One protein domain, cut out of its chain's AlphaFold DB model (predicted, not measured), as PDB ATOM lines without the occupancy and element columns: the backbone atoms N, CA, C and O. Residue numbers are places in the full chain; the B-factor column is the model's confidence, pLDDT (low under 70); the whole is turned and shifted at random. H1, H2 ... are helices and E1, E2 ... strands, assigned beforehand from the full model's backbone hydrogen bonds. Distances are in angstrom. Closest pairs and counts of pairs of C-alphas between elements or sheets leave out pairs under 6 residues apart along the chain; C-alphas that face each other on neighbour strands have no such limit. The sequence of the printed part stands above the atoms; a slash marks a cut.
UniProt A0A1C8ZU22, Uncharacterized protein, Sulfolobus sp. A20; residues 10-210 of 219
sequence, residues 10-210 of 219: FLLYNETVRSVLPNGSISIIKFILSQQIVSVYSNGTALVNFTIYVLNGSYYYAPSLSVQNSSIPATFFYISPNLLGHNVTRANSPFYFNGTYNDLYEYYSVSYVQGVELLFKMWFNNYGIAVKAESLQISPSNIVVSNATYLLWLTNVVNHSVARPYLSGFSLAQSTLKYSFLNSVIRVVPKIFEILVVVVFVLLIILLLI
ATOM      1  N   PHE A  10     -24.124 -29.494 -45.938       97.44
ATOM      2  CA  PHE A  10     -24.895 -29.975 -44.804       97.44
ATOM      3  C   PHE A  10     -25.254 -28.877 -43.805       97.44
ATOM      4  O   PHE A  10     -24.564 -27.865 -43.642       97.44
ATOM      5  N   LEU A  11     -26.339 -29.141 -43.083       97.69
ATOM      6  CA  LEU A  11     -26.783 -28.387 -41.920       97.69
ATOM      7  C   LEU A  11     -27.079 -29.374 -40.792       97.69
ATOM      8  O   LEU A  11     -27.812 -30.349 -40.988       97.69
ATOM      9  N   LEU A  12     -26.508 -29.130 -39.619       97.81
ATOM     10  CA  LEU A  12     -26.837 -29.835 -38.387       97.81
ATOM     11  C   LEU A  12     -27.494 -28.858 -37.424       97.81
ATOM     12  O   LEU A  12     -26.927 -27.804 -37.141       97.81
ATOM     13  N   TYR A  13     -28.655 -29.228 -36.897       96.38
ATOM     14  CA  TYR A  13     -29.364 -28.451 -35.889       96.38
ATOM     15  C   TYR A  13     -29.491 -29.240 -34.597       96.38
ATOM     16  O   TYR A  13     -29.794 -30.432 -34.622       96.38
ATOM     17  N   ASN A  14     -29.332 -28.538 -33.480       96.75
ATOM     18  CA  ASN A  14     -29.809 -28.999 -32.189       96.75
ATOM     19  C   ASN A  14     -31.275 -28.596 -32.066       96.75
ATOM     20  O   ASN A  14     -31.600 -27.408 -32.089       96.75
ATOM     21  N   GLU A  15     -32.149 -29.582 -31.941       90.94
ATOM     22  CA  GLU A  15     -33.578 -29.371 -31.771       90.94
ATOM     23  C   GLU A  15     -33.988 -29.718 -30.340       90.94
ATOM     24  O   GLU A  15     -33.569 -30.732 -29.779       90.94
ATOM     25  N   THR A  16     -34.812 -28.872 -29.732       89.50
ATOM     26  CA  THR A  16     -35.463 -29.150 -28.449       89.50
ATOM     27  C   THR A  16     -36.960 -28.977 -28.611       89.50
ATOM     28  O   THR A  16     -37.424 -27.874 -28.894       89.50
ATOM     29  N   VAL A  17     -37.703 -30.060 -28.394       85.50
ATOM     30  CA  VAL A  17     -39.164 -30.081 -28.397       85.50
ATOM     31  C   VAL A  17     -39.651 -30.125 -26.960       85.50
ATOM     32  O   VAL A  17     -39.326 -31.049 -26.215       85.50
ATOM     33  N   ARG A  18     -40.438 -29.124 -26.577       83.31
ATOM     34  CA  ARG A  18     -41.135 -29.047 -25.296       83.31
ATOM     35  C   ARG A  18     -42.630 -29.191 -25.543       83.31
ATOM     36  O   ARG A  18     -43.237 -28.290 -26.117       83.31
ATOM     37  N   SER A  19     -43.219 -30.268 -25.040       80.25
ATOM     38  CA  SER A  19     -44.649 -30.555 -25.175       80.25
ATOM     39  C   SER A  19     -45.349 -30.527 -23.824       80.25
ATOM     40  O   SER A  19     -44.821 -31.038 -22.834       80.25
ATOM     41  N   VAL A  20     -46.552 -29.964 -23.788       76.06
ATOM     42  CA  VAL A  20     -47.466 -30.035 -22.646       76.06
ATOM     43  C   VAL A  20     -48.397 -31.226 -22.863       76.06
ATOM     44  O   VAL A  20     -49.107 -31.295 -23.865       76.06
ATOM     45  N   LEU A  21     -48.362 -32.191 -21.948       75.25
ATOM     46  CA  LEU A  21     -49.173 -33.405 -22.010       75.25
ATOM     47  C   LEU A  21     -50.590 -33.155 -21.459       75.25
ATOM     48  O   LEU A  21     -50.787 -32.216 -20.687       75.25
ATOM     49  N   PRO A  22     -51.584 -34.010 -21.780       71.06
ATOM     50  CA  PRO A  22     -52.967 -33.829 -21.321       71.06
ATOM     51  C   PRO A  22     -53.133 -33.767 -19.796       71.06
ATOM     52  O   PRO A  22     -54.058 -33.139 -19.298       71.06
ATOM     53  N   ASN A  23     -52.226 -34.397 -19.047       76.75
ATOM     54  CA  ASN A  23     -52.198 -34.358 -17.584       76.75
ATOM     55  C   ASN A  23     -51.504 -33.098 -17.014       76.75
ATOM     56  O   ASN A  23     -51.238 -33.043 -15.817       76.75
ATOM     57  N   GLY A  24     -51.147 -32.126 -17.859       73.75
ATOM     58  CA  GLY A  24     -50.448 -30.895 -17.486       73.75
ATOM     59  C   GLY A  24     -48.934 -31.039 -17.293       73.75
ATOM     60  O   GLY A  24     -48.247 -30.036 -17.104       73.75
ATOM     61  N   SER A  25     -48.384 -32.256 -17.360       78.19
ATOM     62  CA  SER A  25     -46.936 -32.469 -17.262       78.19
ATOM     63  C   SER A  25     -46.203 -32.024 -18.532       78.19
ATOM     64  O   SER A  25     -46.790 -31.898 -19.607       78.19
ATOM     65  N   ILE A  26     -44.900 -31.771 -18.405       83.44
ATOM     66  CA  ILE A  26     -44.054 -31.305 -19.506       83.44
ATOM     67  C   ILE A  26     -43.138 -32.445 -19.946       83.44
ATOM     68  O   ILE A  26     -42.414 -33.013 -19.133       83.44
ATOM     69  N   SER A  27     -43.132 -32.726 -21.247       81.12
ATOM     70  CA  SER A  27     -42.160 -33.608 -21.894       81.12
ATOM     71  C   SER A  27     -41.134 -32.776 -22.655       81.12
ATOM     72  O   SER A  27     -41.494 -31.817 -23.339       81.12
ATOM     73  N   ILE A  28     -39.856 -33.138 -22.535       83.38
ATOM     74  CA  ILE A  28     -38.763 -32.509 -23.276       83.38
ATOM     75  C   ILE A  28     -37.995 -33.595 -24.016       83.38
ATOM     76  O   ILE A  28     -37.449 -34.507 -23.396       83.38
ATOM     77  N   ILE A  29     -37.920 -33.462 -25.337       83.06
ATOM     78  CA  ILE A  29     -37.160 -34.363 -26.202       83.06
ATOM     79  C   ILE A  29     -36.157 -33.534 -26.992       83.06
ATOM     80  O   ILE A  29     -36.489 -32.474 -27.522       83.06
ATOM     81  N   LYS A  30     -34.915 -34.010 -27.050       86.12
ATOM     82  CA  LYS A  30     -33.839 -33.371 -27.799       86.12
ATOM     83  C   LYS A  30     -33.455 -34.210 -29.006       86.12
ATOM     84  O   LYS A  30     -33.335 -35.435 -28.905       86.12
ATOM     85  N   PHE A  31     -33.203 -33.534 -30.118       89.94
ATOM     86  CA  PHE A  31     -32.811 -34.158 -31.371       89.94
ATOM     87  C   PHE A  31     -31.580 -33.491 -31.977       89.94
ATOM     88  O   PHE A  31     -31.302 -32.317 -31.729       89.94
ATOM     89  N   ILE A  32     -30.877 -34.242 -32.822       94.25
ATOM     90  CA  ILE A  32     -30.019 -33.672 -33.858       94.25
ATOM     91  C   ILE A  32     -30.743 -33.860 -35.186       94.25
ATOM     92  O   ILE A  32     -30.988 -34.991 -35.613       94.25
ATOM     93  N   LEU A  33     -31.073 -32.754 -35.848       93.38
ATOM     94  CA  LEU A  33     -31.597 -32.765 -37.208       93.38
ATOM     95  C   LEU A  33     -30.428 -32.601 -38.174       93.38
ATOM     96  O   LEU A  33     -29.778 -31.557 -38.214       93.38
ATOM     97  N   SER A  34     -30.168 -33.638 -38.960       95.19
ATOM     98  CA  SER A  34     -29.134 -33.640 -39.983       95.19
ATOM     99  C   SER A  34     -29.756 -33.500 -41.362       95.19
ATOM    100  O   SER A  34     -30.596 -34.308 -41.738       95.19
ATOM    101  N   GLN A  35     -29.309 -32.508 -42.125       95.88
ATOM    102  CA  GLN A  35     -29.756 -32.227 -43.489       95.88
ATOM    103  C   GLN A  35     -28.535 -32.202 -44.410       95.88
ATOM    104  O   GLN A  35     -27.499 -31.657 -44.033       95.88
ATOM    105  N   GLN A  36     -28.635 -32.788 -45.600       96.44
ATOM    106  CA  GLN A  36     -27.529 -32.878 -46.549       96.44
ATOM    107  C   GLN A  36     -28.021 -32.787 -47.993       96.44
ATOM    108  O   GLN A  36     -28.976 -33.464 -48.374       96.44
ATOM    109  N   ILE A  37     -27.316 -32.016 -48.814       97.06
ATOM    110  CA  ILE A  37     -27.459 -32.027 -50.266       97.06
ATOM    111  C   ILE A  37     -26.691 -33.228 -50.817       97.06
ATOM    112  O   ILE A  37     -25.466 -33.295 -50.744       97.06
ATOM    113  N   VAL A  38     -27.414 -34.202 -51.362       96.88
ATOM    114  CA  VAL A  38     -26.824 -35.395 -51.986       96.88
ATOM    115  C   VAL A  38     -26.416 -35.096 -53.423       96.88
ATOM    116  O   VAL A  38     -25.381 -35.556 -53.897       96.88
ATOM    117  N   SER A  39     -27.240 -34.338 -54.143       96.12
ATOM    118  CA  SER A  39     -27.018 -34.002 -55.549       96.12
ATOM    119  C   SER A  39     -27.779 -32.734 -55.919       96.12
ATOM    120  O   SER A  39     -28.832 -32.455 -55.344       96.12
ATOM    121  N   VAL A  40     -27.271 -31.999 -56.905       95.00
ATOM    122  CA  VAL A  40     -27.926 -30.822 -57.493       95.00
ATOM    123  C   VAL A  40     -28.082 -31.067 -58.989       95.00
ATOM    124  O   VAL A  40     -27.143 -31.504 -59.652       95.00
ATOM    125  N   TYR A  41     -29.276 -30.819 -59.514       94.00
ATOM    126  CA  TYR A  41     -29.639 -31.090 -60.898       94.00
ATOM    127  C   TYR A  41     -29.721 -29.791 -61.705       94.00
ATOM    128  O   TYR A  41     -30.076 -28.729 -61.188       94.00
ATOM    129  N   SER A  42     -29.450 -29.881 -63.009       91.75
ATOM    130  CA  SER A  42     -29.450 -28.734 -63.933       91.75
ATOM    131  C   SER A  42     -30.809 -28.034 -64.058       91.75
ATOM    132  O   SER A  42     -30.865 -26.864 -64.422       91.75
ATOM    133  N   ASN A  43     -31.903 -28.717 -63.713       91.56
ATOM    134  CA  ASN A  43     -33.261 -28.170 -63.727       91.56
ATOM    135  C   ASN A  43     -33.613 -27.316 -62.487       91.56
ATOM    136  O   ASN A  43     -34.782 -26.992 -62.292       91.56
ATOM    137  N   GLY A  44     -32.639 -26.970 -61.635       90.44
ATOM    138  CA  GLY A  44     -32.878 -26.154 -60.437       90.44
ATOM    139  C   GLY A  44     -33.497 -26.928 -59.270       90.44
ATOM    140  O   GLY A  44     -34.130 -26.336 -58.394       90.44
ATOM    141  N   THR A  45     -33.332 -28.252 -59.246       92.81
ATOM    142  CA  THR A  45     -33.723 -29.097 -58.112       92.81
ATOM    143  C   THR A  45     -32.503 -29.704 -57.422       92.81
ATOM    144  O   THR A  45     -31.422 -29.783 -57.999       92.81
ATOM    145  N   ALA A  46     -32.661 -30.122 -56.171       93.19
ATOM    146  CA  ALA A  46     -31.650 -30.820 -55.392       93.19
ATOM    147  C   ALA A  46     -32.268 -32.035 -54.695       93.19
ATOM    148  O   ALA A  46     -33.409 -31.982 -54.230       93.19
ATOM    149  N   LEU A  47     -31.505 -33.124 -54.619       93.31
ATOM    150  CA  LEU A  47     -31.823 -34.275 -53.784       93.31
ATOM    151  C   LEU A  47     -31.310 -34.003 -52.372       93.31
ATOM    152  O   LEU A  47     -30.103 -33.900 -52.152       93.31
ATOM    153  N   VAL A  48     -32.231 -33.904 -51.420       91.88
ATOM    154  CA  VAL A  48     -31.930 -33.637 -50.016       91.88
ATOM    155  C   VAL A  48     -32.137 -34.908 -49.206       91.88
ATOM    156  O   VAL A  48     -33.212 -35.509 -49.255       91.88
ATOM    157  N   ASN A  49     -31.115 -35.292 -48.445       90.81
ATOM    158  CA  ASN A  49     -31.205 -36.286 -47.387       90.81
ATOM    159  C   ASN A  49     -31.435 -35.583 -46.052       90.81
ATOM    160  O   ASN A  49     -30.721 -34.635 -45.726       90.81
ATOM    161  N   PHE A  50     -32.389 -36.059 -45.265       89.44
ATOM    162  CA  PHE A  50     -32.532 -35.642 -43.883       89.44
ATOM    163  C   PHE A  50     -32.652 -36.841 -42.941       89.44
ATOM    164  O   PHE A  50     -33.168 -37.902 -43.291       89.44
ATOM    165  N   THR A  51     -32.131 -36.694 -41.730       88.50
ATOM    166  CA  THR A  51     -32.119 -37.731 -40.695       88.50
ATOM    167  C   THR A  51     -32.299 -37.073 -39.337       88.50
ATOM    168  O   THR A  51     -31.703 -36.030 -39.071       88.50
ATOM    169  N   ILE A  52     -33.107 -37.687 -38.479       88.62
ATOM    170  CA  ILE A  52     -33.377 -37.205 -37.123       88.62
ATOM    171  C   ILE A  52     -32.780 -38.206 -36.139       88.62
ATOM    172  O   ILE A  52     -33.133 -39.387 -36.161       88.62
ATOM    173  N   TYR A  53     -31.893 -37.718 -35.279       88.50
ATOM    174  CA  TYR A  53     -31.269 -38.473 -34.199       88.50
ATOM    175  C   TYR A  53     -31.917 -38.057 -32.884       88.50
ATOM    176  O   TYR A  53     -31.912 -36.879 -32.547       88.50
ATOM    177  N   VAL A  54     -32.474 -39.002 -32.136       86.94
ATOM    178  CA  VAL A  54     -33.140 -38.762 -30.854       86.94
ATOM    179  C   VAL A  54     -32.134 -38.962 -29.728       86.94
ATOM    180  O   VAL A  54     -31.719 -40.088 -29.449       86.94
ATOM    181  N   LEU A  55     -31.748 -37.877 -29.053       86.50
ATOM    182  CA  LEU A  55     -30.711 -37.919 -28.018       86.50
ATOM    183  C   LEU A  55     -31.157 -38.729 -26.799       86.50
ATOM    184  O   LEU A  55     -30.420 -39.583 -26.319       86.50
ATOM    185  N   ASN A  56     -32.387 -38.508 -26.333       79.06
ATOM    186  CA  ASN A  56     -32.919 -39.157 -25.132       79.06
ATOM    187  C   ASN A  56     -33.023 -40.686 -25.251       79.06
ATOM    188  O   ASN A  56     -33.054 -41.366 -24.232       79.06
ATOM    189  N   GLY A  57     -33.104 -41.217 -26.475       79.75
ATOM    190  CA  GLY A  57     -33.225 -42.652 -26.729       79.75
ATOM    191  C   GLY A  57     -32.007 -43.288 -27.396       79.75
ATOM    192  O   GLY A  57     -32.011 -44.498 -27.590       79.75
ATOM    193  N   SER A  58     -30.986 -42.503 -27.767       88.88
ATOM    194  CA  SER A  58     -29.808 -42.981 -28.516       88.88
ATOM    195  C   SER A  58     -30.177 -43.797 -29.766       88.88
ATOM    196  O   SER A  58     -29.596 -44.844 -30.068       88.88
ATOM    197  N   TYR A  59     -31.169 -43.312 -30.516       86.75
ATOM    198  CA  TYR A  59     -31.585 -43.909 -31.782       86.75
ATOM    199  C   TYR A  59     -31.790 -42.857 -32.872       86.75
ATOM    200  O   TYR A  59     -31.946 -41.674 -32.582       86.75
ATOM    201  N   TYR A  60     -31.807 -43.276 -34.133       85.31
ATOM    202  CA  TYR A  60     -32.136 -42.418 -35.268       85.31
ATOM    203  C   TYR A  60     -33.236 -43.036 -36.125       85.31
ATOM    204  O   TYR A  60     -33.379 -44.259 -36.212       85.31
ATOM    205  N   TYR A  61     -34.033 -42.182 -36.759       83.12
ATOM    206  CA  TYR A  61     -35.022 -42.617 -37.741       83.12
ATOM    207  C   TYR A  61     -34.368 -42.848 -39.100       83.12
ATOM    208  O   TYR A  61     -33.394 -42.178 -39.442       83.12
ATOM    209  N   ALA A  62     -34.931 -43.763 -39.894       83.75
ATOM    210  CA  ALA A  62     -34.431 -44.049 -41.234       83.75
ATOM    211  C   ALA A  62     -34.257 -42.750 -42.057       83.75
ATOM    212  O   ALA A  62     -35.183 -41.927 -42.103       83.75
ATOM    213  N   PRO A  63     -33.088 -42.553 -42.701       83.38
ATOM    214  CA  PRO A  63     -32.843 -41.393 -43.539       83.38
ATOM    215  C   PRO A  63     -33.890 -41.255 -44.632       83.38
ATOM    216  O   PRO A  63     -34.451 -42.229 -45.135       83.38
ATOM    217  N   SER A  64     -34.142 -40.014 -44.996       84.06
ATOM    218  CA  SER A  64     -35.252 -39.638 -45.840       84.06
ATOM    219  C   SER A  64     -34.778 -38.780 -46.986       84.06
ATOM    220  O   SER A  64     -34.139 -37.753 -46.776       84.06
ATOM    221  N   LEU A  65     -35.109 -39.201 -48.202       84.69
ATOM    222  CA  LEU A  65     -34.662 -38.558 -49.427       84.69
ATOM    223  C   LEU A  65     -35.825 -37.870 -50.125       84.69
ATOM    224  O   LEU A  65     -36.918 -38.423 -50.238       84.69
ATOM    225  N   SER A  66     -35.587 -36.660 -50.615       84.75
ATOM    226  CA  SER A  66     -36.604 -35.912 -51.349       84.75
ATOM    227  C   SER A  66     -35.984 -34.940 -52.342       84.75
ATOM    228  O   SER A  66     -34.991 -34.278 -52.049       84.75
ATOM    229  N   VAL A  67     -36.587 -34.859 -53.527       89.12
ATOM    230  CA  VAL A  67     -36.205 -33.901 -54.569       89.12
ATOM    231  C   VAL A  67     -36.983 -32.610 -54.357       89.12
ATOM    232  O   VAL A  67     -38.207 -32.635 -54.214       89.12
ATOM    233  N   GLN A  68     -36.276 -31.485 -54.299       88.88
ATOM    234  CA  GLN A  68     -36.843 -30.183 -53.942       88.88
ATOM    235  C   GLN A  68     -36.225 -29.066 -54.775       88.88
ATOM    236  O   GLN A  68     -35.159 -29.244 -55.352       88.88
ATOM    237  N   ASN A  69     -36.878 -27.905 -54.830       90.56
ATOM    238  CA  ASN A  69     -36.307 -26.711 -55.449       90.56
ATOM    239  C   ASN A  69     -34.989 -26.340 -54.742       90.56
ATOM    240  O   ASN A  69     -34.981 -26.191 -53.522       90.56
ATOM    241  N   SER A  70     -33.888 -26.203 -55.484       92.81
ATOM    242  CA  SER A  70     -32.562 -25.957 -54.901       92.81
ATOM    243  C   SER A  70     -32.353 -24.518 -54.428       92.81
ATOM    244  O   SER A  70     -31.418 -24.259 -53.677       92.81
ATOM    245  N   SER A  71     -33.206 -23.578 -54.832       93.88
ATOM    246  CA  SER A  71     -33.173 -22.200 -54.338       93.88
ATOM    247  C   SER A  71     -33.926 -22.040 -53.019       93.88
ATOM    248  O   SER A  71     -33.612 -21.133 -52.260       93.88
ATOM    249  N   ILE A  72     -34.939 -22.871 -52.750       92.69
ATOM    250  CA  ILE A  72     -35.747 -22.815 -51.519       92.69
ATOM    251  C   ILE A  72     -36.175 -24.238 -51.096       92.69
ATOM    252  O   ILE A  72     -37.363 -24.584 -51.134       92.69
ATOM    253  N   PRO A  73     -35.232 -25.120 -50.729       90.81
ATOM    254  CA  PRO A  73     -35.569 -26.455 -50.258       90.81
ATOM    255  C   PRO A  73     -36.328 -26.371 -48.923       90.81
ATOM    256  O   PRO A  73     -36.011 -25.587 -48.033       90.81
ATOM    257  N   ALA A  74     -37.373 -27.173 -48.761       85.69
ATOM    258  CA  ALA A  74     -38.183 -27.276 -47.551       85.69
ATOM    259  C   ALA A  74     -37.514 -28.080 -46.424       85.69
ATOM    260  O   ALA A  74     -37.583 -27.676 -45.267       85.69
ATOM    261  N   THR A  75     -36.824 -29.182 -46.735       87.31
ATOM    262  CA  THR A  75     -36.150 -30.016 -45.709       87.31
ATOM    263  C   THR A  75     -34.667 -29.697 -45.537       87.31
ATOM    264  O   THR A  75     -34.001 -30.335 -44.728       87.31
ATOM    265  N   PHE A  76     -34.138 -28.743 -46.302       93.38
ATOM    266  CA  PHE A  76     -32.822 -28.146 -46.086       93.38
ATOM    267  C   PHE A  76     -33.074 -26.680 -45.750       93.38
ATOM    268  O   PHE A  76     -33.725 -25.983 -46.520       93.38
ATOM    269  N   PHE A  77     -32.706 -26.228 -44.556       95.06
ATOM    270  CA  PHE A  77     -33.122 -24.935 -44.007       95.06
ATOM    271  C   PHE A  77     -32.362 -23.766 -44.651       95.06
ATOM    272  O   PHE A  77     -31.493 -23.146 -44.038       95.06
ATOM    273  N   TYR A  78     -32.716 -23.498 -45.910       95.56
ATOM    274  CA  TYR A  78     -32.028 -22.591 -46.812       95.56
ATOM    275  C   TYR A  78     -32.996 -21.800 -47.706       95.56
ATOM    276  O   TYR A  78     -33.998 -22.341 -48.184       95.56
ATOM    277  N   ILE A  79     -32.656 -20.539 -47.966       96.00
ATOM    278  CA  ILE A  79     -33.242 -19.671 -48.993       96.00
ATOM    279  C   ILE A  79     -32.091 -19.055 -49.776       96.00
ATOM    280  O   ILE A  79     -31.179 -18.498 -49.186       96.00
ATOM    281  N   SER A  80     -32.144 -19.096 -51.103       94.81
ATOM    282  CA  SER A  80     -31.118 -18.473 -51.931       94.81
ATOM    283  C   SER A  80     -30.956 -16.984 -51.604       94.81
ATOM    284  O   SER A  80     -31.974 -16.297 -51.535       94.81
ATOM    285  N   PRO A  81     -29.726 -16.452 -51.431       94.62
ATOM    286  CA  PRO A  81     -29.511 -15.064 -51.016       94.62
ATOM    287  C   PRO A  81     -30.261 -14.022 -51.853       94.62
ATOM    288  O   PRO A  81     -30.751 -13.033 -51.323       94.62
ATOM    289  N   ASN A  82     -30.427 -14.271 -53.156       94.31
ATOM    290  CA  ASN A  82     -31.180 -13.405 -54.070       94.31
ATOM    291  C   ASN A  82     -32.709 -13.407 -53.856       94.31
ATOM    292  O   ASN A  82     -33.410 -12.674 -54.544       94.31
ATOM    293  N   LEU A  83     -33.228 -14.253 -52.966       95.38
ATOM    294  CA  LEU A  83     -34.644 -14.358 -52.607       95.38
ATOM    295  C   LEU A  83     -34.918 -13.888 -51.168       95.38
ATOM    296  O   LEU A  83     -36.080 -13.825 -50.763       95.38
ATOM    297  N   LEU A  84     -33.874 -13.561 -50.399       96.31
ATOM    298  CA  LEU A  84     -34.017 -12.998 -49.057       96.31
ATOM    299  C   LEU A  84     -34.696 -11.622 -49.115       96.31
ATOM    300  O   LEU A  84     -34.498 -10.857 -50.055       96.31
ATOM    301  N   GLY A  85     -35.501 -11.303 -48.101       97.06
ATOM    302  CA  GLY A  85     -36.252 -10.043 -48.024       97.06
ATOM    303  C   GLY A  85     -37.554 -10.016 -48.834       97.06
ATOM    304  O   GLY A  85     -38.246  -9.000 -48.857       97.06
ATOM    305  N   HIS A  86     -37.916 -11.124 -49.481       96.75
ATOM    306  CA  HIS A  86     -39.138 -11.250 -50.274       96.75
ATOM    307  C   HIS A  86     -39.978 -12.431 -49.807       96.75
ATOM    308  O   HIS A  86     -39.430 -13.430 -49.352       96.75
ATOM    309  N   ASN A  87     -41.302 -12.349 -49.968       96.62
ATOM    310  CA  ASN A  87     -42.177 -13.508 -49.798       96.62
ATOM    311  C   ASN A  87     -41.802 -14.594 -50.810       96.62
ATOM    312  O   ASN A  87     -41.614 -14.309 -51.994       96.62
ATOM    313  N   VAL A  88     -41.736 -15.839 -50.352       94.69
ATOM    314  CA  VAL A  88     -41.375 -16.982 -51.191       94.69
ATOM    315  C   VAL A  88     -42.372 -18.125 -51.028       94.69
ATOM    316  O   VAL A  88     -43.159 -18.158 -50.085       94.69
ATOM    317  N   THR A  89     -42.328 -19.089 -51.943       89.69
ATOM    318  CA  THR A  89     -43.105 -20.330 -51.840       89.69
ATOM    319  C   THR A  89     -42.161 -21.487 -51.548       89.69
ATOM    320  O   THR A  89     -41.257 -21.772 -52.332       89.69
ATOM    321  N   ARG A  90     -42.387 -22.185 -50.433       82.44
ATOM    322  CA  ARG A  90     -41.567 -23.303 -49.955       82.44
ATOM    323  C   ARG A  90     -42.424 -24.565 -49.870       82.44
ATOM    324  O   ARG A  90     -43.423 -24.587 -49.162       82.44
ATOM    325  N   ALA A  91     -42.074 -25.598 -50.644       79.69
ATOM    326  CA  ALA A  91     -42.884 -26.819 -50.812       79.69
ATOM    327  C   ALA A  91     -44.381 -26.542 -51.079       79.69
ATOM    328  O   ALA A  91     -45.260 -27.102 -50.427       79.69
ATOM    329  N   ASN A  92     -44.668 -25.672 -52.055       79.56
ATOM    330  CA  ASN A  92     -46.023 -25.249 -52.442       79.56
ATOM    331  C   ASN A  92     -46.815 -24.513 -51.348       79.56
ATOM    332  O   ASN A  92     -48.014 -24.303 -51.511       79.56
ATOM    333  N   SER A  93     -46.163 -24.105 -50.258       80.19
ATOM    334  CA  SER A  93     -46.778 -23.325 -49.187       80.19
ATOM    335  C   SER A  93     -46.163 -21.925 -49.130       80.19
ATOM    336  O   SER A  93     -44.949 -21.793 -49.324       80.19
ATOM    337  N   PRO A  94     -46.961 -20.875 -48.879       88.88
ATOM    338  CA  PRO A  94     -46.431 -19.540 -48.658       88.88
ATOM    339  C   PRO A  94     -45.468 -19.504 -47.469       88.88
ATOM    340  O   PRO A  94     -45.728 -20.102 -46.424       88.88
ATOM    341  N   PHE A  95     -44.371 -18.777 -47.638       92.81
ATOM    342  CA  PHE A  95     -43.407 -18.476 -46.594       92.81
ATOM    343  C   PHE A  95     -43.149 -16.971 -46.617       92.81
ATOM    344  O   PHE A  95     -42.516 -16.429 -47.528       92.81
ATOM    345  N   TYR A  96     -43.754 -16.289 -45.652       97.31
ATOM    346  CA  TYR A  96     -43.882 -14.843 -45.619       97.31
ATOM    347  C   TYR A  96     -42.671 -14.224 -44.943       97.31
ATOM    348  O   TYR A  96     -42.288 -14.650 -43.856       97.31
ATOM    349  N   PHE A  97     -42.089 -13.214 -45.577       98.00
ATOM    350  CA  PHE A  97     -41.041 -12.400 -44.983       98.00
ATOM    351  C   PHE A  97     -41.650 -11.471 -43.923       98.00
ATOM    352  O   PHE A  97     -42.646 -10.799 -44.190       98.00
ATOM    353  N   ASN A  98     -41.052 -11.430 -42.732       97.56
ATOM    354  CA  ASN A  98     -41.535 -10.670 -41.573       97.56
ATOM    355  C   ASN A  98     -40.585  -9.539 -41.145       97.56
ATOM    356  O   ASN A  98     -40.683  -9.018 -40.037       97.56
ATOM    357  N   GLY A  99     -39.646  -9.160 -42.011       97.19
ATOM    358  CA  GLY A  99     -38.649  -8.138 -41.713       97.19
ATOM    359  C   GLY A  99     -37.294  -8.708 -41.298       97.19
ATOM    360  O   GLY A  99     -37.050  -9.917 -41.316       97.19
ATOM    361  N   THR A 100     -36.393  -7.797 -40.949       97.00
ATOM    362  CA  THR A 100     -35.019  -8.112 -40.556       97.00
ATOM    363  C   THR A 100     -34.802  -7.692 -39.110       97.00
ATOM    364  O   THR A 100     -35.099  -6.555 -38.744       97.00
ATOM    365  N   TYR A 101     -34.274  -8.598 -38.290       92.69
ATOM    366  CA  TYR A 101     -33.987  -8.353 -36.880       92.69
ATOM    367  C   TYR A 101     -32.610  -8.912 -36.530       92.69
ATOM    368  O   TYR A 101     -32.339 -10.080 -36.802       92.69
ATOM    369  N   ASN A 102     -31.738  -8.092 -35.932       93.12
ATOM    370  CA  ASN A 102     -30.346  -8.453 -35.622       93.12
ATOM    371  C   ASN A 102     -29.605  -9.078 -36.823       93.12
ATOM    372  O   ASN A 102     -29.029 -10.156 -36.701       93.12
ATOM    373  N   ASP A 103     -29.689  -8.433 -37.989       94.25
ATOM    374  CA  ASP A 103     -29.094  -8.887 -39.260       94.25
ATOM    375  C   ASP A 103     -29.600 -10.249 -39.779       94.25
ATOM    376  O   ASP A 103     -29.011 -10.842 -40.687       94.25
ATOM    377  N   LEU A 104     -30.723 -10.741 -39.243       98.00
ATOM    378  CA  LEU A 104     -31.379 -11.966 -39.691       98.00
ATOM    379  C   LEU A 104     -32.711 -11.662 -40.367       98.00
ATOM    380  O   LEU A 104     -33.532 -10.913 -39.840       98.00
ATOM    381  N   TYR A 105     -32.954 -12.293 -41.509       98.31
ATOM    382  CA  TYR A 105     -34.225 -12.234 -42.220       98.31
ATOM    383  C   TYR A 105     -35.206 -13.209 -41.571       98.31
ATOM    384  O   TYR A 105     -34.992 -14.424 -41.608       98.31
ATOM    385  N   GLU A 106     -36.274 -12.690 -40.972       98.19
ATOM    386  CA  GLU A 106     -37.320 -13.509 -40.369       98.19
ATOM    387  C   GLU A 106     -38.356 -13.905 -41.419       98.19
ATOM    388  O   GLU A 106     -38.834 -13.081 -42.199       98.19
ATOM    389  N   TYR A 107     -38.727 -15.179 -41.407       97.31
ATOM    390  CA  TYR A 107     -39.797 -15.726 -42.219       97.31
ATOM    391  C   TYR A 107     -40.737 -16.572 -41.379       97.31
ATOM    392  O   TYR A 107     -40.302 -17.213 -40.420       97.31
ATOM    393  N   TYR A 108     -42.004 -16.646 -41.780       95.31
ATOM    394  CA  TYR A 108     -42.966 -17.549 -41.164       95.31
ATOM    395  C   TYR A 108     -43.916 -18.208 -42.166       95.31
ATOM    396  O   TYR A 108     -44.229 -17.670 -43.229       95.31
ATOM    397  N   SER A 109     -44.412 -19.384 -41.801       90.88
ATOM    398  CA  SER A 109     -45.565 -20.029 -42.422       90.88
ATOM    399  C   SER A 109     -46.555 -20.453 -41.351       90.88
ATOM    400  O   SER A 109     -46.181 -20.809 -40.233       90.88
ATOM    401  N   VAL A 110     -47.831 -20.433 -41.719       88.19
ATOM    402  CA  VAL A 110     -48.924 -20.947 -40.897       88.19
ATOM    403  C   VAL A 110     -49.584 -22.075 -41.666       88.19
ATOM    404  O   VAL A 110     -49.863 -21.946 -42.859       88.19
ATOM    405  N   SER A 111     -49.830 -23.190 -40.994       83.88
ATOM    406  CA  SER A 111     -50.654 -24.269 -41.526       83.88
ATOM    407  C   SER A 111     -51.628 -24.764 -40.466       83.88
ATOM    408  O   SER A 111     -51.444 -24.511 -39.281       83.88
ATOM    409  N   TYR A 112     -52.680 -25.452 -40.900       79.94
ATOM    410  CA  TYR A 112     -53.730 -25.948 -40.018       79.94
ATOM    411  C   TYR A 112     -53.914 -27.444 -40.237       79.94
ATOM    412  O   TYR A 112     -54.106 -27.889 -41.371       79.94
ATOM    413  N   VAL A 113     -53.886 -28.217 -39.154       72.00
ATOM    414  CA  VAL A 113     -54.110 -29.665 -39.176       72.00
ATOM    415  C   VAL A 113     -55.153 -30.002 -38.120       72.00
ATOM    416  O   VAL A 113     -54.906 -29.840 -36.933       72.00
ATOM    417  N   GLN A 114     -56.337 -30.455 -38.546       73.62
ATOM    418  CA  GLN A 114     -57.434 -30.848 -37.640       73.62
ATOM    419  C   GLN A 114     -57.789 -29.770 -36.588       73.62
ATOM    420  O   GLN A 114     -58.075 -30.079 -35.436       73.62
ATOM    421  N   GLY A 115     -57.744 -28.490 -36.979       70.81
ATOM    422  CA  GLY A 115     -58.015 -27.353 -36.088       70.81
ATOM    423  C   GLY A 115     -56.838 -26.925 -35.203       70.81
ATOM    424  O   GLY A 115     -56.951 -25.919 -34.512       70.81
ATOM    425  N   VAL A 116     -55.709 -27.637 -35.244       75.06
ATOM    426  CA  VAL A 116     -54.446 -27.213 -34.627       75.06
ATOM    427  C   VAL A 116     -53.723 -26.279 -35.586       75.06
ATOM    428  O   VAL A 116     -53.486 -26.636 -36.743       75.06
ATOM    429  N   GLU A 117     -53.367 -25.092 -35.106       83.62
ATOM    430  CA  GLU A 117     -52.518 -24.161 -35.845       83.62
ATOM    431  C   GLU A 117     -51.045 -24.529 -35.642       83.62
ATOM    432  O   GLU A 117     -50.579 -24.746 -34.521       83.62
ATOM    433  N   LEU A 118     -50.315 -24.609 -36.749       85.19
ATOM    434  CA  LEU A 118     -48.885 -24.861 -36.806       85.19
ATOM    435  C   LEU A 118     -48.199 -23.606 -37.342       85.19
ATOM    436  O   LEU A 118     -48.236 -23.340 -38.548       85.19
ATOM    437  N   LEU A 119     -47.565 -22.852 -36.448       88.88
ATOM    438  CA  LEU A 119     -46.777 -21.673 -36.795       88.88
ATOM    439  C   LEU A 119     -45.305 -22.068 -36.862       88.88
ATOM    440  O   LEU A 119     -44.729 -22.514 -35.873       88.88
ATOM    441  N   PHE A 120     -44.691 -21.899 -38.027       92.38
ATOM    442  CA  PHE A 120     -43.281 -22.185 -38.237       92.38
ATOM    443  C   PHE A 120     -42.540 -20.903 -38.591       92.38
ATOM    444  O   PHE A 120     -42.890 -20.245 -39.565       92.38
ATOM    445  N   LYS A 121     -41.524 -20.548 -37.804       95.62
ATOM    446  CA  LYS A 121     -40.693 -19.355 -37.981       95.62
ATOM    447  C   LYS A 121     -39.245 -19.740 -38.214       95.62
ATOM    448  O   LYS A 121     -38.756 -20.705 -37.630       95.62
ATOM    449  N   MET A 122     -38.538 -18.976 -39.033       96.62
ATOM    450  CA  MET A 122     -37.110 -19.164 -39.277       96.62
ATOM    451  C   MET A 122     -36.401 -17.829 -39.420       96.62
ATOM    452  O   MET A 122     -36.954 -16.885 -39.975       96.62
ATOM    453  N   TRP A 123     -35.152 -17.788 -38.970       98.38
ATOM    454  CA  TRP A 123     -34.285 -16.620 -39.055       98.38
ATOM    455  C   TRP A 123     -33.059 -16.974 -39.890       98.38
ATOM    456  O   TRP A 123     -32.267 -17.829 -39.487       98.38
ATOM    457  N   PHE A 124     -32.922 -16.345 -41.054       98.12
ATOM    458  CA  PHE A 124     -31.858 -16.612 -42.021       98.12
ATOM    459  C   PHE A 124     -30.770 -15.548 -41.959       98.12
ATOM    460  O   PHE A 124     -31.074 -14.363 -41.863       98.12
ATOM    461  N   ASN A 125     -29.508 -15.956 -42.058       97.25
ATOM    462  CA  ASN A 125     -28.408 -15.020 -42.281       97.25
ATOM    463  C   ASN A 125     -28.347 -14.564 -43.754       97.25
ATOM    464  O   ASN A 125     -29.088 -15.048 -44.611       97.25
ATOM    465  N   ASN A 126     -27.422 -13.657 -44.063       95.75
ATOM    466  CA  ASN A 126     -27.167 -13.147 -45.417       95.75
ATOM    467  C   ASN A 126     -26.699 -14.217 -46.428       95.75
ATOM    468  O   ASN A 126     -26.806 -14.002 -47.633       95.75
ATOM    469  N   TYR A 127     -26.211 -15.369 -45.962       95.44
ATOM    470  CA  TYR A 127     -25.878 -16.524 -46.806       95.44
ATOM    471  C   TYR A 127     -27.085 -17.414 -47.103       95.44
ATOM    472  O   TYR A 127     -26.942 -18.429 -47.782       95.44
ATOM    473  N   GLY A 128     -28.268 -17.062 -46.596       95.88
ATOM    474  CA  GLY A 128     -29.472 -17.834 -46.843       95.88
ATOM    475  C   GLY A 128     -29.635 -19.046 -45.939       95.88
ATOM    476  O   GLY A 128     -30.487 -19.883 -46.206       95.88
ATOM    477  N   ILE A 129     -28.839 -19.169 -44.879       97.25
ATOM    478  CA  ILE A 129     -28.848 -20.308 -43.954       97.25
ATOM    479  C   ILE A 129     -29.654 -19.925 -42.720       97.25
ATOM    480  O   ILE A 129     -29.408 -18.880 -42.114       97.25
ATOM    481  N   ALA A 130     -30.598 -20.774 -42.320       97.31
ATOM    482  CA  ALA A 130     -31.327 -20.550 -41.083       97.31
ATOM    483  C   ALA A 130     -30.403 -20.754 -39.876       97.31
ATOM    484  O   ALA A 130     -29.886 -21.841 -39.651       97.31
ATOM    485  N   VAL A 131     -30.200 -19.723 -39.063       98.06
ATOM    486  CA  VAL A 131     -29.431 -19.856 -37.814       98.06
ATOM    487  C   VAL A 131     -30.309 -20.367 -36.670       98.06
ATOM    488  O   VAL A 131     -29.825 -20.993 -35.726       98.06
ATOM    489  N   LYS A 132     -31.620 -20.130 -36.780       97.38
ATOM    490  CA  LYS A 132     -32.644 -20.549 -35.828       97.38
ATOM    491  C   LYS A 132     -33.952 -20.849 -36.560       97.38
ATOM    492  O   LYS A 132     -34.282 -20.180 -37.538       97.38
ATOM    493  N   ALA A 133     -34.718 -21.803 -36.045       94.81
ATOM    494  CA  ALA A 133     -36.125 -21.983 -36.384       94.81
ATOM    495  C   ALA A 133     -36.961 -22.285 -35.135       94.81
ATOM    496  O   ALA A 133     -36.432 -22.701 -34.103       94.81
ATOM    497  N   GLU A 134     -38.267 -22.080 -35.232       93.31
ATOM    498  CA  GLU A 134     -39.242 -22.399 -34.195       93.31
ATOM    499  C   GLU A 134     -40.505 -22.980 -34.834       93.31
ATOM    500  O   GLU A 134     -40.994 -22.445 -35.825       93.31
ATOM    501  N   SER A 135     -41.041 -24.063 -34.278       89.69
ATOM    502  CA  SER A 135     -42.347 -24.613 -34.635       89.69
ATOM    503  C   SER A 135     -43.238 -24.643 -33.403       89.69
ATOM    504  O   SER A 135     -42.916 -25.295 -32.411       89.69
ATOM    505  N   LEU A 136     -44.363 -23.944 -33.471       85.50
ATOM    506  CA  LEU A 136     -45.372 -23.901 -32.425       85.50
ATOM    507  C   LEU A 136     -46.596 -24.693 -32.866       85.50
ATOM    508  O   LEU A 136     -47.073 -24.528 -33.988       85.50
ATOM    509  N   GLN A 137     -47.120 -25.515 -31.960       84.00
ATOM    510  CA  GLN A 137     -48.430 -26.141 -32.101       84.00
ATOM    511  C   GLN A 137     -49.393 -25.476 -31.129       84.00
ATOM    512  O   GLN A 137     -49.188 -25.519 -29.911       84.00
ATOM    513  N   ILE A 138     -50.436 -24.863 -31.673       81.38
ATOM    514  CA  ILE A 138     -51.426 -24.091 -30.931       81.38
ATOM    515  C   ILE A 138     -52.759 -24.828 -31.038       81.38
ATOM    516  O   ILE A 138     -53.243 -25.119 -32.133       81.38
ATOM    517  N   SER A 139     -53.329 -25.186 -29.890       79.00
ATOM    518  CA  SER A 139     -54.609 -25.888 -29.824       79.00
ATOM    519  C   SER A 139     -55.769 -24.988 -30.278       79.00
ATOM    520  O   SER A 139     -55.634 -23.764 -30.251       79.00
ATOM    521  N   PRO A 140     -56.949 -25.557 -30.597       76.88
ATOM    522  CA  PRO A 140     -58.148 -24.770 -30.910       76.88
ATOM    523  C   PRO A 140     -58.556 -23.774 -29.813       76.88
ATOM    524  O   PRO A 140     -59.253 -22.802 -30.083       76.88
ATOM    525  N   SER A 141     -58.115 -24.003 -28.572       81.12
ATOM    526  CA  SER A 141     -58.340 -23.112 -27.429       81.12
ATOM    527  C   SER A 141     -57.263 -22.025 -27.286       81.12
ATOM    528  O   SER A 141     -57.168 -21.411 -26.226       81.12
ATOM    529  N   ASN A 142     -56.427 -21.805 -28.308       81.25
ATOM    530  CA  ASN A 142     -55.299 -20.864 -28.320       81.25
ATOM    531  C   ASN A 142     -54.216 -21.137 -27.261       81.25
ATOM    532  O   ASN A 142     -53.527 -20.224 -26.808       81.25
ATOM    533  N   ILE A 143     -54.034 -22.402 -26.872       81.62
ATOM    534  CA  ILE A 143     -52.988 -22.806 -25.924       81.62
ATOM    535  C   ILE A 143     -51.836 -23.439 -26.703       81.62
ATOM    536  O   ILE A 143     -52.046 -24.376 -27.471       81.62
ATOM    537  N   VAL A 144     -50.608 -22.967 -26.477       79.31
ATOM    538  CA  VAL A 144     -49.404 -23.603 -27.030       79.31
ATOM    539  C   VAL A 144     -49.192 -24.947 -26.336       79.31
ATOM    540  O   VAL A 144     -48.865 -25.003 -25.149       79.31
ATOM    541  N   VAL A 145     -49.366 -26.035 -27.082       84.38
ATOM    542  CA  VAL A 145     -49.220 -27.412 -26.582       84.38
ATOM    543  C   VAL A 145     -47.868 -28.023 -26.931       84.38
ATOM    544  O   VAL A 145     -47.444 -28.982 -26.289       84.38
ATOM    545  N   SER A 146     -47.156 -27.457 -27.906       82.12
ATOM    546  CA  SER A 146     -45.794 -27.861 -28.246       82.12
ATOM    547  C   SER A 146     -44.994 -26.691 -28.814       82.12
ATOM    548  O   SER A 146     -45.526 -25.890 -29.583       82.12
ATOM    549  N   ASN A 147     -43.721 -26.607 -28.433       85.00
ATOM    550  CA  ASN A 147     -42.733 -25.711 -29.023       85.00
ATOM    551  C   ASN A 147     -41.469 -26.514 -29.360       85.00
ATOM    552  O   ASN A 147     -40.821 -27.055 -28.461       85.00
ATOM    553  N   ALA A 148     -41.126 -26.573 -30.643       89.12
ATOM    554  CA  ALA A 148     -39.858 -27.078 -31.138       89.12
ATOM    555  C   ALA A 148     -38.944 -25.913 -31.519       89.12
ATOM    556  O   ALA A 148     -39.274 -25.117 -32.394       89.12
ATOM    557  N   THR A 149     -37.768 -25.845 -30.909       93.56
ATOM    558  CA  THR A 149     -36.735 -24.856 -31.244       93.56
ATOM    559  C   THR A 149     -35.574 -25.548 -31.932       93.56
ATOM    560  O   THR A 149     -35.101 -26.573 -31.449       93.56
ATOM    561  N   TYR A 150     -35.104 -24.984 -33.041       95.62
ATOM    562  CA  TYR A 150     -33.976 -25.484 -33.820       95.62
ATOM    563  C   TYR A 150     -32.877 -24.436 -33.781       95.62
ATOM    564  O   TYR A 150     -33.111 -23.284 -34.145       95.62
ATOM    565  N   LEU A 151     -31.678 -24.826 -33.369       98.25
ATOM    566  CA  LEU A 151     -30.504 -23.960 -33.361       98.25
ATOM    567  C   LEU A 151     -29.436 -24.573 -34.247       98.25
ATOM    568  O   LEU A 151     -29.095 -25.746 -34.079       98.25
ATOM    569  N   LEU A 152     -28.931 -23.793 -35.203       98.06
ATOM    570  CA  LEU A 152     -27.862 -24.244 -36.080       98.06
ATOM    571  C   LEU A 152     -26.638 -24.579 -35.228       98.06
ATOM    572  O   LEU A 152     -26.117 -23.736 -34.504       98.06
ATOM    573  N   TRP A 153     -26.198 -25.829 -35.311       97.50
ATOM    574  CA  TRP A 153     -25.018 -26.317 -34.614       97.50
ATOM    575  C   TRP A 153     -23.786 -26.247 -35.513       97.50
ATOM    576  O   TRP A 153     -22.752 -25.728 -35.099       97.50
ATOM    577  N   LEU A 154     -23.890 -26.768 -36.737       97.25
ATOM    578  CA  LEU A 154     -22.753 -26.867 -37.648       97.25
ATOM    579  C   LEU A 154     -23.199 -26.862 -39.111       97.25
ATOM    580  O   LEU A 154     -24.223 -27.448 -39.463       97.25
ATOM    581  N   THR A 155     -22.395 -26.249 -39.975       97.44
ATOM    582  CA  THR A 155     -22.584 -26.259 -41.427       97.44
ATOM    583  C   THR A 155     -21.260 -26.068 -42.157       97.44
ATOM    584  O   THR A 155     -20.340 -25.454 -41.619       97.44
ATOM    585  N   ASN A 156     -21.189 -26.554 -43.394       96.25
ATOM    586  CA  ASN A 156     -20.097 -26.302 -44.331       96.25
ATOM    587  C   ASN A 156     -20.512 -25.450 -45.545       96.25
ATOM    588  O   ASN A 156     -19.685 -25.244 -46.426       96.25
ATOM    589  N   VAL A 157     -21.752 -24.944 -45.596       94.25
ATOM    590  CA  VAL A 157     -22.289 -24.219 -46.769       94.25
ATOM    591  C   VAL A 157     -21.471 -22.958 -47.087       94.25
ATOM    592  O   VAL A 157     -21.280 -22.625 -48.249       94.25
ATOM    593  N   VAL A 158     -20.962 -22.260 -46.064       90.62
ATOM    594  CA  VAL A 158     -20.094 -21.072 -46.236       90.62
ATOM    595  C   VAL A 158     -18.609 -21.427 -46.127       90.62
ATOM    596  O   VAL A 158     -17.757 -20.764 -46.709       90.62
ATOM    597  N   ASN A 159     -18.284 -22.469 -45.359       89.69
ATOM    598  CA  ASN A 159     -16.916 -22.909 -45.120       89.69
ATOM    599  C   ASN A 159     -16.791 -24.412 -45.395       89.69
ATOM    600  O   ASN A 159     -16.980 -25.238 -44.500       89.69
ATOM    601  N   HIS A 160     -16.414 -24.755 -46.625       88.75
ATOM    602  CA  HIS A 160     -16.312 -26.144 -47.075       88.75
ATOM    603  C   HIS A 160     -15.222 -26.967 -46.362       88.75
ATOM    604  O   HIS A 160     -15.210 -28.188 -46.494       88.75
ATOM    605  N   SER A 161     -14.328 -26.337 -45.583       92.31
ATOM    606  CA  SER A 161     -13.346 -27.061 -44.758       92.31
ATOM    607  C   SER A 161     -13.972 -27.762 -43.546       92.31
ATOM    608  O   SER A 161     -13.366 -28.669 -42.975       92.31
ATOM    609  N   VAL A 162     -15.187 -27.367 -43.150       95.12
ATOM    610  CA  VAL A 162     -15.887 -27.979 -42.021       95.12
ATOM    611  C   VAL A 162     -16.339 -29.384 -42.410       95.12
ATOM    612  O   VAL A 162     -17.216 -29.570 -43.254       95.12
ATOM    613  N   ALA A 163     -15.766 -30.391 -41.759       93.62
ATOM    614  CA  ALA A 163     -16.178 -31.775 -41.935       93.62
ATOM    615  C   ALA A 163     -17.478 -32.063 -41.169       93.62
ATOM    616  O   ALA A 163     -17.679 -31.606 -40.040       93.62
ATOM    617  N   ARG A 164     -18.358 -32.872 -41.765       92.12
ATOM    618  CA  ARG A 164     -19.554 -33.358 -41.074       92.12
ATOM    619  C   ARG A 164     -19.140 -34.357 -39.984       92.12
ATOM    620  O   ARG A 164     -18.465 -35.333 -40.312       92.12
ATOM    621  N   PRO A 165     -19.555 -34.172 -38.718       92.38
ATOM    622  CA  PRO A 165     -19.244 -35.115 -37.657       92.38
ATOM    623  C   PRO A 165     -19.927 -36.458 -37.906       92.38
ATOM    624  O   PRO A 165     -21.071 -36.527 -38.368       92.38
ATOM    625  N   TYR A 166     -19.230 -37.530 -37.544       89.31
ATOM    626  CA  TYR A 166     -19.822 -38.856 -37.459       89.31
ATOM    627  C   TYR A 166     -20.595 -38.978 -36.140       89.31
ATOM    628  O   TYR A 166     -20.013 -38.901 -35.059       89.31
ATOM    629  N   LEU A 167     -21.915 -39.145 -36.225       90.69
ATOM    630  CA  LEU A 167     -22.793 -39.272 -35.060       90.69
ATOM    631  C   LEU A 167     -22.816 -40.729 -34.572       90.69
ATOM    632  O   LEU A 167     -23.765 -41.470 -34.820       90.69
ATOM    633  N   SER A 168     -21.739 -41.149 -33.906       89.00
ATOM    634  CA  SER A 168     -21.625 -42.481 -33.298       89.00
ATOM    635  C   SER A 168     -22.536 -42.647 -32.077       89.00
ATOM    636  O   SER A 168     -22.858 -41.673 -31.403       89.00
ATOM    637  N   GLY A 169     -22.885 -43.893 -31.743       89.94
ATOM    638  CA  GLY A 169     -23.651 -44.217 -30.530       89.94
ATOM    639  C   GLY A 169     -25.172 -44.211 -30.706       89.94
ATOM    640  O   GLY A 169     -25.888 -44.452 -29.742       89.94
ATOM    641  N   PHE A 170     -25.666 -43.989 -31.927       90.69
ATOM    642  CA  PHE A 170     -27.085 -44.109 -32.258       90.69
ATOM    643  C   PHE A 170     -27.364 -45.413 -33.002       90.69
ATOM    644  O   PHE A 170     -26.641 -45.782 -33.927       90.69
ATOM    645  N   SER A 171     -28.452 -46.082 -32.631       91.94
ATOM    646  CA  SER A 171     -28.962 -47.266 -33.331       91.94
ATOM    647  C   SER A 171     -30.169 -46.922 -34.207       91.94
ATOM    648  O   SER A 171     -30.890 -45.964 -33.936       91.94
ATOM    649  N   LEU A 172     -30.404 -47.676 -35.283       86.50
ATOM    650  CA  LEU A 172     -31.615 -47.485 -36.083       86.50
ATOM    651  C   LEU A 172     -32.840 -47.835 -35.227       86.50
ATOM    652  O   LEU A 172     -32.882 -48.910 -34.626       86.50
ATOM    653  N   ALA A 173     -33.836 -46.948 -35.185       82.12
ATOM    654  CA  ALA A 173     -35.082 -47.206 -34.474       82.12
ATOM    655  C   ALA A 173     -35.715 -48.522 -34.962       82.12
ATOM    656  O   ALA A 173     -36.002 -48.681 -36.148       82.12
ATOM    657  N   GLN A 174     -35.945 -49.466 -34.043       65.19
ATOM    658  CA  GLN A 174     -36.494 -50.792 -34.361       65.19
ATOM    659  C   GLN A 174     -37.990 -50.763 -34.714       65.19
ATOM    660  O   GLN A 174     -38.532 -51.748 -35.213       65.19
ATOM    661  N   SER A 175     -38.678 -49.646 -34.472       51.97
ATOM    662  CA  SER A 175     -40.095 -49.515 -34.782       51.97
ATOM    663  C   SER A 175     -40.313 -49.104 -36.240       51.97
ATOM    664  O   SER A 175     -39.882 -48.049 -36.701       51.97
ATOM    665  N   THR A 176     -41.104 -49.913 -36.948       40.47
ATOM    666  CA  THR A 176     -41.826 -49.585 -38.189       40.47
ATOM    667  C   THR A 176     -42.901 -48.520 -37.947       40.47
ATOM    668  O   THR A 176     -44.019 -48.610 -38.455       40.47
ATOM    669  N   LEU A 177     -42.581 -47.454 -37.209       38.16
ATOM    670  CA  LEU A 177     -43.320 -46.205 -37.309       38.16
ATOM    671  C   LEU A 177     -42.979 -45.612 -38.676       38.16
ATOM    672  O   LEU A 177     -42.149 -44.717 -38.813       38.16
ATOM    673  N   LYS A 178     -43.615 -46.169 -39.714       33.62
ATOM    674  CA  LYS A 178     -43.724 -45.565 -41.036       33.62
ATOM    675  C   LYS A 178     -44.239 -44.144 -40.830       33.62
ATOM    676  O   LYS A 178     -45.434 -43.942 -40.673       33.62
ATOM    677  N   TYR A 179     -43.328 -43.179 -40.807       36.06
ATOM    678  CA  TYR A 179     -43.477 -41.899 -41.490       36.06
ATOM    679  C   TYR A 179     -44.778 -41.101 -41.245       36.06
ATOM    680  O   TYR A 179     -45.210 -40.337 -42.103       36.06
ATOM    681  N   SER A 180     -45.424 -41.264 -40.089       31.31
ATOM    682  CA  SER A 180     -46.696 -40.597 -39.769       31.31
ATOM    683  C   SER A 180     -46.470 -39.237 -39.097       31.31
ATOM    684  O   SER A 180     -47.127 -38.259 -39.439       31.31
ATOM    685  N   PHE A 181     -45.452 -39.125 -38.237       33.66
ATOM    686  CA  PHE A 181     -45.178 -37.900 -37.471       33.66
ATOM    687  C   PHE A 181     -44.535 -36.760 -38.276       33.66
ATOM    688  O   PHE A 181     -44.639 -35.604 -37.887       33.66
ATOM    689  N   LEU A 182     -43.873 -37.066 -39.396       37.09
ATOM    690  CA  LEU A 182     -43.291 -36.048 -40.284       37.09
ATOM    691  C   LEU A 182     -44.240 -35.642 -41.414       37.09
ATOM    692  O   LEU A 182     -44.151 -34.521 -41.907       37.09
ATOM    693  N   ASN A 183     -45.191 -36.503 -41.788       31.42
ATOM    694  CA  ASN A 183     -46.246 -36.122 -42.726       31.42
ATOM    695  C   ASN A 183     -47.226 -35.125 -42.098       31.42
ATOM    696  O   ASN A 183     -47.669 -34.220 -42.794       31.42
ATOM    697  N   SER A 184     -47.487 -35.195 -40.789       32.19
ATOM    698  CA  SER A 184     -48.300 -34.179 -40.104       32.19
ATOM    699  C   SER A 184     -47.637 -32.797 -40.043       32.19
ATOM    700  O   SER A 184     -48.348 -31.806 -39.915       32.19
ATOM    701  N   VAL A 185     -46.308 -32.714 -40.181       37.25
ATOM    702  CA  VAL A 185     -45.559 -31.445 -40.109       37.25
ATOM    703  C   VAL A 185     -45.119 -30.935 -41.490       37.25
ATOM    704  O   VAL A 185     -44.950 -29.732 -41.659       37.25
ATOM    705  N   ILE A 186     -44.951 -31.800 -42.504       36.22
ATOM    706  CA  ILE A 186     -44.346 -31.405 -43.795       36.22
ATOM    707  C   ILE A 186     -45.205 -31.730 -45.029       36.22
ATOM    708  O   ILE A 186     -44.971 -31.150 -46.089       36.22
ATOM    709  N   ARG A 187     -46.247 -32.570 -44.950       29.03
ATOM    710  CA  ARG A 187     -47.128 -32.800 -46.107       29.03
ATOM    711  C   ARG A 187     -48.575 -33.033 -45.706       29.03
ATOM    712  O   ARG A 187     -48.972 -34.130 -45.332       29.03
ATOM    713  N   VAL A 188     -49.366 -32.000 -45.986       36.81
ATOM    714  CA  VAL A 188     -50.645 -32.086 -46.699       36.81
ATOM    715  C   VAL A 188     -50.753 -33.422 -47.452       36.81
ATOM    716  O   VAL A 188     -50.280 -33.560 -48.580       36.81
ATOM    717  N   VAL A 189     -51.375 -34.418 -46.822       29.53
ATOM    718  CA  VAL A 189     -52.147 -35.420 -47.549       29.53
ATOM    719  C   VAL A 189     -53.479 -34.718 -47.775       29.53
ATOM    720  O   VAL A 189     -54.246 -34.548 -46.825       29.53
ATOM    721  N   PRO A 190     -53.719 -34.170 -48.978       34.91
ATOM    722  CA  PRO A 190     -54.923 -33.402 -49.218       34.91
ATOM    723  C   PRO A 190     -56.099 -34.365 -49.082       34.91
ATOM    724  O   PRO A 190     -55.976 -35.504 -49.522       34.91
ATOM    725  N   LYS A 191     -57.186 -33.898 -48.457       35.22
ATOM    726  CA  LYS A 191     -58.639 -34.141 -48.654       35.22
ATOM    727  C   LYS A 191     -59.155 -35.365 -49.451       35.22
ATOM    728  O   LYS A 191     -60.292 -35.764 -49.262       35.22
ATOM    729  N   ILE A 192     -58.366 -35.986 -50.318       36.75
ATOM    730  CA  ILE A 192     -58.616 -37.214 -51.074       36.75
ATOM    731  C   ILE A 192     -58.896 -38.408 -50.154       36.75
ATOM    732  O   ILE A 192     -59.776 -39.195 -50.479       36.75
ATOM    733  N   PHE A 193     -58.216 -38.546 -49.006       36.41
ATOM    734  CA  PHE A 193     -58.502 -39.658 -48.083       36.41
ATOM    735  C   PHE A 193     -59.863 -39.486 -47.387       36.41
ATOM    736  O   PHE A 193     -60.602 -40.453 -47.246       36.41
ATOM    737  N   GLU A 194     -60.244 -38.249 -47.047       35.50
ATOM    738  CA  GLU A 194     -61.583 -37.928 -46.530       35.50
ATOM    739  C   GLU A 194     -62.672 -38.136 -47.592       35.50
ATOM    740  O   GLU A 194     -63.697 -38.747 -47.304       35.50
ATOM    741  N   ILE A 195     -62.435 -37.715 -48.841       41.41
ATOM    742  CA  ILE A 195     -63.380 -37.930 -49.947       41.41
ATOM    743  C   ILE A 195     -63.523 -39.424 -50.267       41.41
ATOM    744  O   ILE A 195     -64.642 -39.887 -50.454       41.41
ATOM    745  N   LEU A 196     -62.436 -40.203 -50.287       43.75
ATOM    746  CA  LEU A 196     -62.497 -41.654 -50.511       43.75
ATOM    747  C   LEU A 196     -63.288 -42.365 -49.412       43.75
ATOM    748  O   LEU A 196     -64.112 -43.222 -49.720       43.75
ATOM    749  N   VAL A 197     -63.086 -41.983 -48.148       44.06
ATOM    750  CA  VAL A 197     -63.835 -42.556 -47.022       44.06
ATOM    751  C   VAL A 197     -65.320 -42.200 -47.122       44.06
ATOM    752  O   VAL A 197     -66.155 -43.090 -46.983       44.06
ATOM    753  N   VAL A 198     -65.668 -40.952 -47.456       47.06
ATOM    754  CA  VAL A 198     -67.068 -40.531 -47.648       47.06
ATOM    755  C   VAL A 198     -67.710 -41.227 -48.853       47.06
ATOM    756  O   VAL A 198     -68.832 -41.712 -48.742       47.06
ATOM    757  N   VAL A 199     -67.008 -41.351 -49.982       55.66
ATOM    758  CA  VAL A 199     -67.515 -42.034 -51.187       55.66
ATOM    759  C   VAL A 199     -67.765 -43.519 -50.920       55.66
ATOM    760  O   VAL A 199     -68.814 -44.036 -51.301       55.66
ATOM    761  N   VAL A 200     -66.859 -44.200 -50.212       59.00
ATOM    762  CA  VAL A 200     -67.035 -45.610 -49.822       59.00
ATOM    763  C   VAL A 200     -68.204 -45.771 -48.846       59.00
ATOM    764  O   VAL A 200     -68.996 -46.703 -48.987       59.00
ATOM    765  N   PHE A 201     -68.368 -44.846 -47.898       54.41
ATOM    766  CA  PHE A 201     -69.467 -44.883 -46.932       54.41
ATOM    767  C   PHE A 201     -70.833 -44.639 -47.594       54.41
ATOM    768  O   PHE A 201     -71.801 -45.339 -47.303       54.41
ATOM    769  N   VAL A 202     -70.907 -43.705 -48.546       64.81
ATOM    770  CA  VAL A 202     -72.122 -43.434 -49.331       64.81
ATOM    771  C   VAL A 202     -72.467 -44.617 -50.243       64.81
ATOM    772  O   VAL A 202     -73.629 -45.012 -50.302       64.81
ATOM    773  N   LEU A 203     -71.480 -45.245 -50.893       66.25
ATOM    774  CA  LEU A 203     -71.689 -46.457 -51.699       66.25
ATOM    775  C   LEU A 203     -72.201 -47.636 -50.863       66.25
ATOM    776  O   LEU A 203     -73.091 -48.358 -51.312       66.25
ATOM    777  N   LEU A 204     -71.693 -47.812 -49.640       63.44
ATOM    778  CA  LEU A 204     -72.178 -48.833 -48.708       63.44
ATOM    779  C   LEU A 204     -73.625 -48.577 -48.278       63.44
ATOM    780  O   LEU A 204     -74.420 -49.512 -48.248       63.44
ATOM    781  N   ILE A 205     -73.991 -47.324 -47.996       67.12
ATOM    782  CA  ILE A 205     -75.376 -46.957 -47.673       67.12
ATOM    783  C   ILE A 205     -76.297 -47.216 -48.872       67.12
ATOM    784  O   ILE A 205     -77.363 -47.798 -48.697       67.12
ATOM    785  N   ILE A 206     -75.882 -46.868 -50.093       69.38
ATOM    786  CA  ILE A 206     -76.653 -47.150 -51.313       69.38
ATOM    787  C   ILE A 206     -76.841 -48.663 -51.502       69.38
ATOM    788  O   ILE A 206     -77.958 -49.109 -51.744       69.38
ATOM    789  N   LEU A 207     -75.791 -49.470 -51.324       62.72
ATOM    790  CA  LEU A 207     -75.875 -50.934 -51.413       62.72
ATOM    791  C   LEU A 207     -76.760 -51.552 -50.320       62.72
ATOM    792  O   LEU A 207     -77.450 -52.533 -50.575       62.72
ATOM    793  N   LEU A 208     -76.779 -50.976 -49.116       56.00
ATOM    794  CA  LEU A 208     -77.647 -51.419 -48.020       56.00
ATOM    795  C   LEU A 208     -79.115 -51.016 -48.225       56.00
ATOM    796  O   LEU A 208     -80.013 -51.739 -47.789       56.00
ATOM    797  N   LEU A 209     -79.365 -49.887 -48.893       57.62
ATOM    798  CA  LEU A 209     -80.705 -49.417 -49.253       57.62
ATOM    799  C   LEU A 209     -81.269 -50.154 -50.475       57.62
ATOM    800  O   LEU A 209     -82.479 -50.372 -50.553       57.62
ATOM    801  N   ILE A 210     -80.412 -50.621 -51.388       55.25
ATOM    802  CA  ILE A 210     -80.774 -51.557 -52.460       55.25
ATOM    803  C   ILE A 210     -80.769 -52.982 -51.881       55.25
ATOM    804  O   ILE A 210     -79.975 -53.842 -52.255       55.25
TER     805      ILE A 210
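This is residues 10 to 210 of the 219 residues of an uncharacterized protein of Sulfolobus sp. A20 (UniProt A0A1C8ZU22). One antiparallel sheet of ten strands is curled like part of a barrel, its edge strands E4 and E5 coming near each other without pairing, and the long helix H2 sticks out as an arm. The short helix H1 only grazes the sheet. The printed part has 201 residues, with ten named strands, E1 to E10, followed by H1 and H2; the sheet runs E4, E3, E2, E1, E10, E9, E8, E7, E6, E5, and the class is mixed, helices and strands. It is only just compact, close to loose, with a radius of gyration of the C-alphas of 19.4 A, and it is elongated, spanning 72 by 38 by 36 A, the arm adding to the length.

E1, residues 10 to 20, begins at C-alpha 10 (-24.895, -29.975, -44.804) and is 31.6 A long. E2, residues 26 to 40, is the longest strand, 41.3 A. E3 is residues 45 to 54, 28.9 A, E4 residues 64 to 69, 16.1 A, and E5 residues 88 to 90, 6.4 A. E6 is residues 93 to 101, 23.2 A, E7 residues 104 to 113, 28.8 A, E8 residues 116 to 124, 26.0 A, and E9 residues 130 to 138, 22.8 A. E10, residues 144 to 155, 30.6 A, ends at C-alpha 155 (-22.584, -26.259, -41.427). H1 is residues 180 to 186, 10.3 A; H2, residues 192 to 209, 25.3 A, ends at C-alpha 209 (-80.705, -49.417, -49.253).

The sheet is twisted, and the way across it turns by 188 degrees. E1 to E4 form one meander, each strand the antiparallel neighbour of the one before, and E5 to E10 another. E1 and E10 are antiparallel at 161 degrees, with N 16 and O 149 within hydrogen-bond range at 2.9 A. E1 and E2 are a hairpin, with N 15 and O 31 at 2.9 A. E6 pairs staggered, with E5 over residues 93 to 95, where N 95 and O 88 are 2.8 A apart, and with E7 over residues 96 to 101, where N 98 and O 106 are 2.8 A apart. E4 and E5 are only just apart, 8.3 A at the closest. H1 grazes the sheet with residues 184 to 186; the closest C-alphas of H1 and E7 are those of Ser 184 and Val 113, 7.4 A. H2 is not on the sheet. Every O i to N i+4 pair is within hydrogen-bond range in H2, and 2 of 3 in H1.

Residues 189 to 210 stand free; without them the body spans 49 by 38 by 30 A. The C-alphas farthest apart are those of Ser 161 and Ile 210, 72.2 A. The printed part has no cut. The links E4 to E5 and E10 to H1 are long, and residues 171 to 172 of the latter pair in parallel with residues 59 to 60. The mean pLDDT of the printed part is 81.6; residues 174 to 210 are under 70.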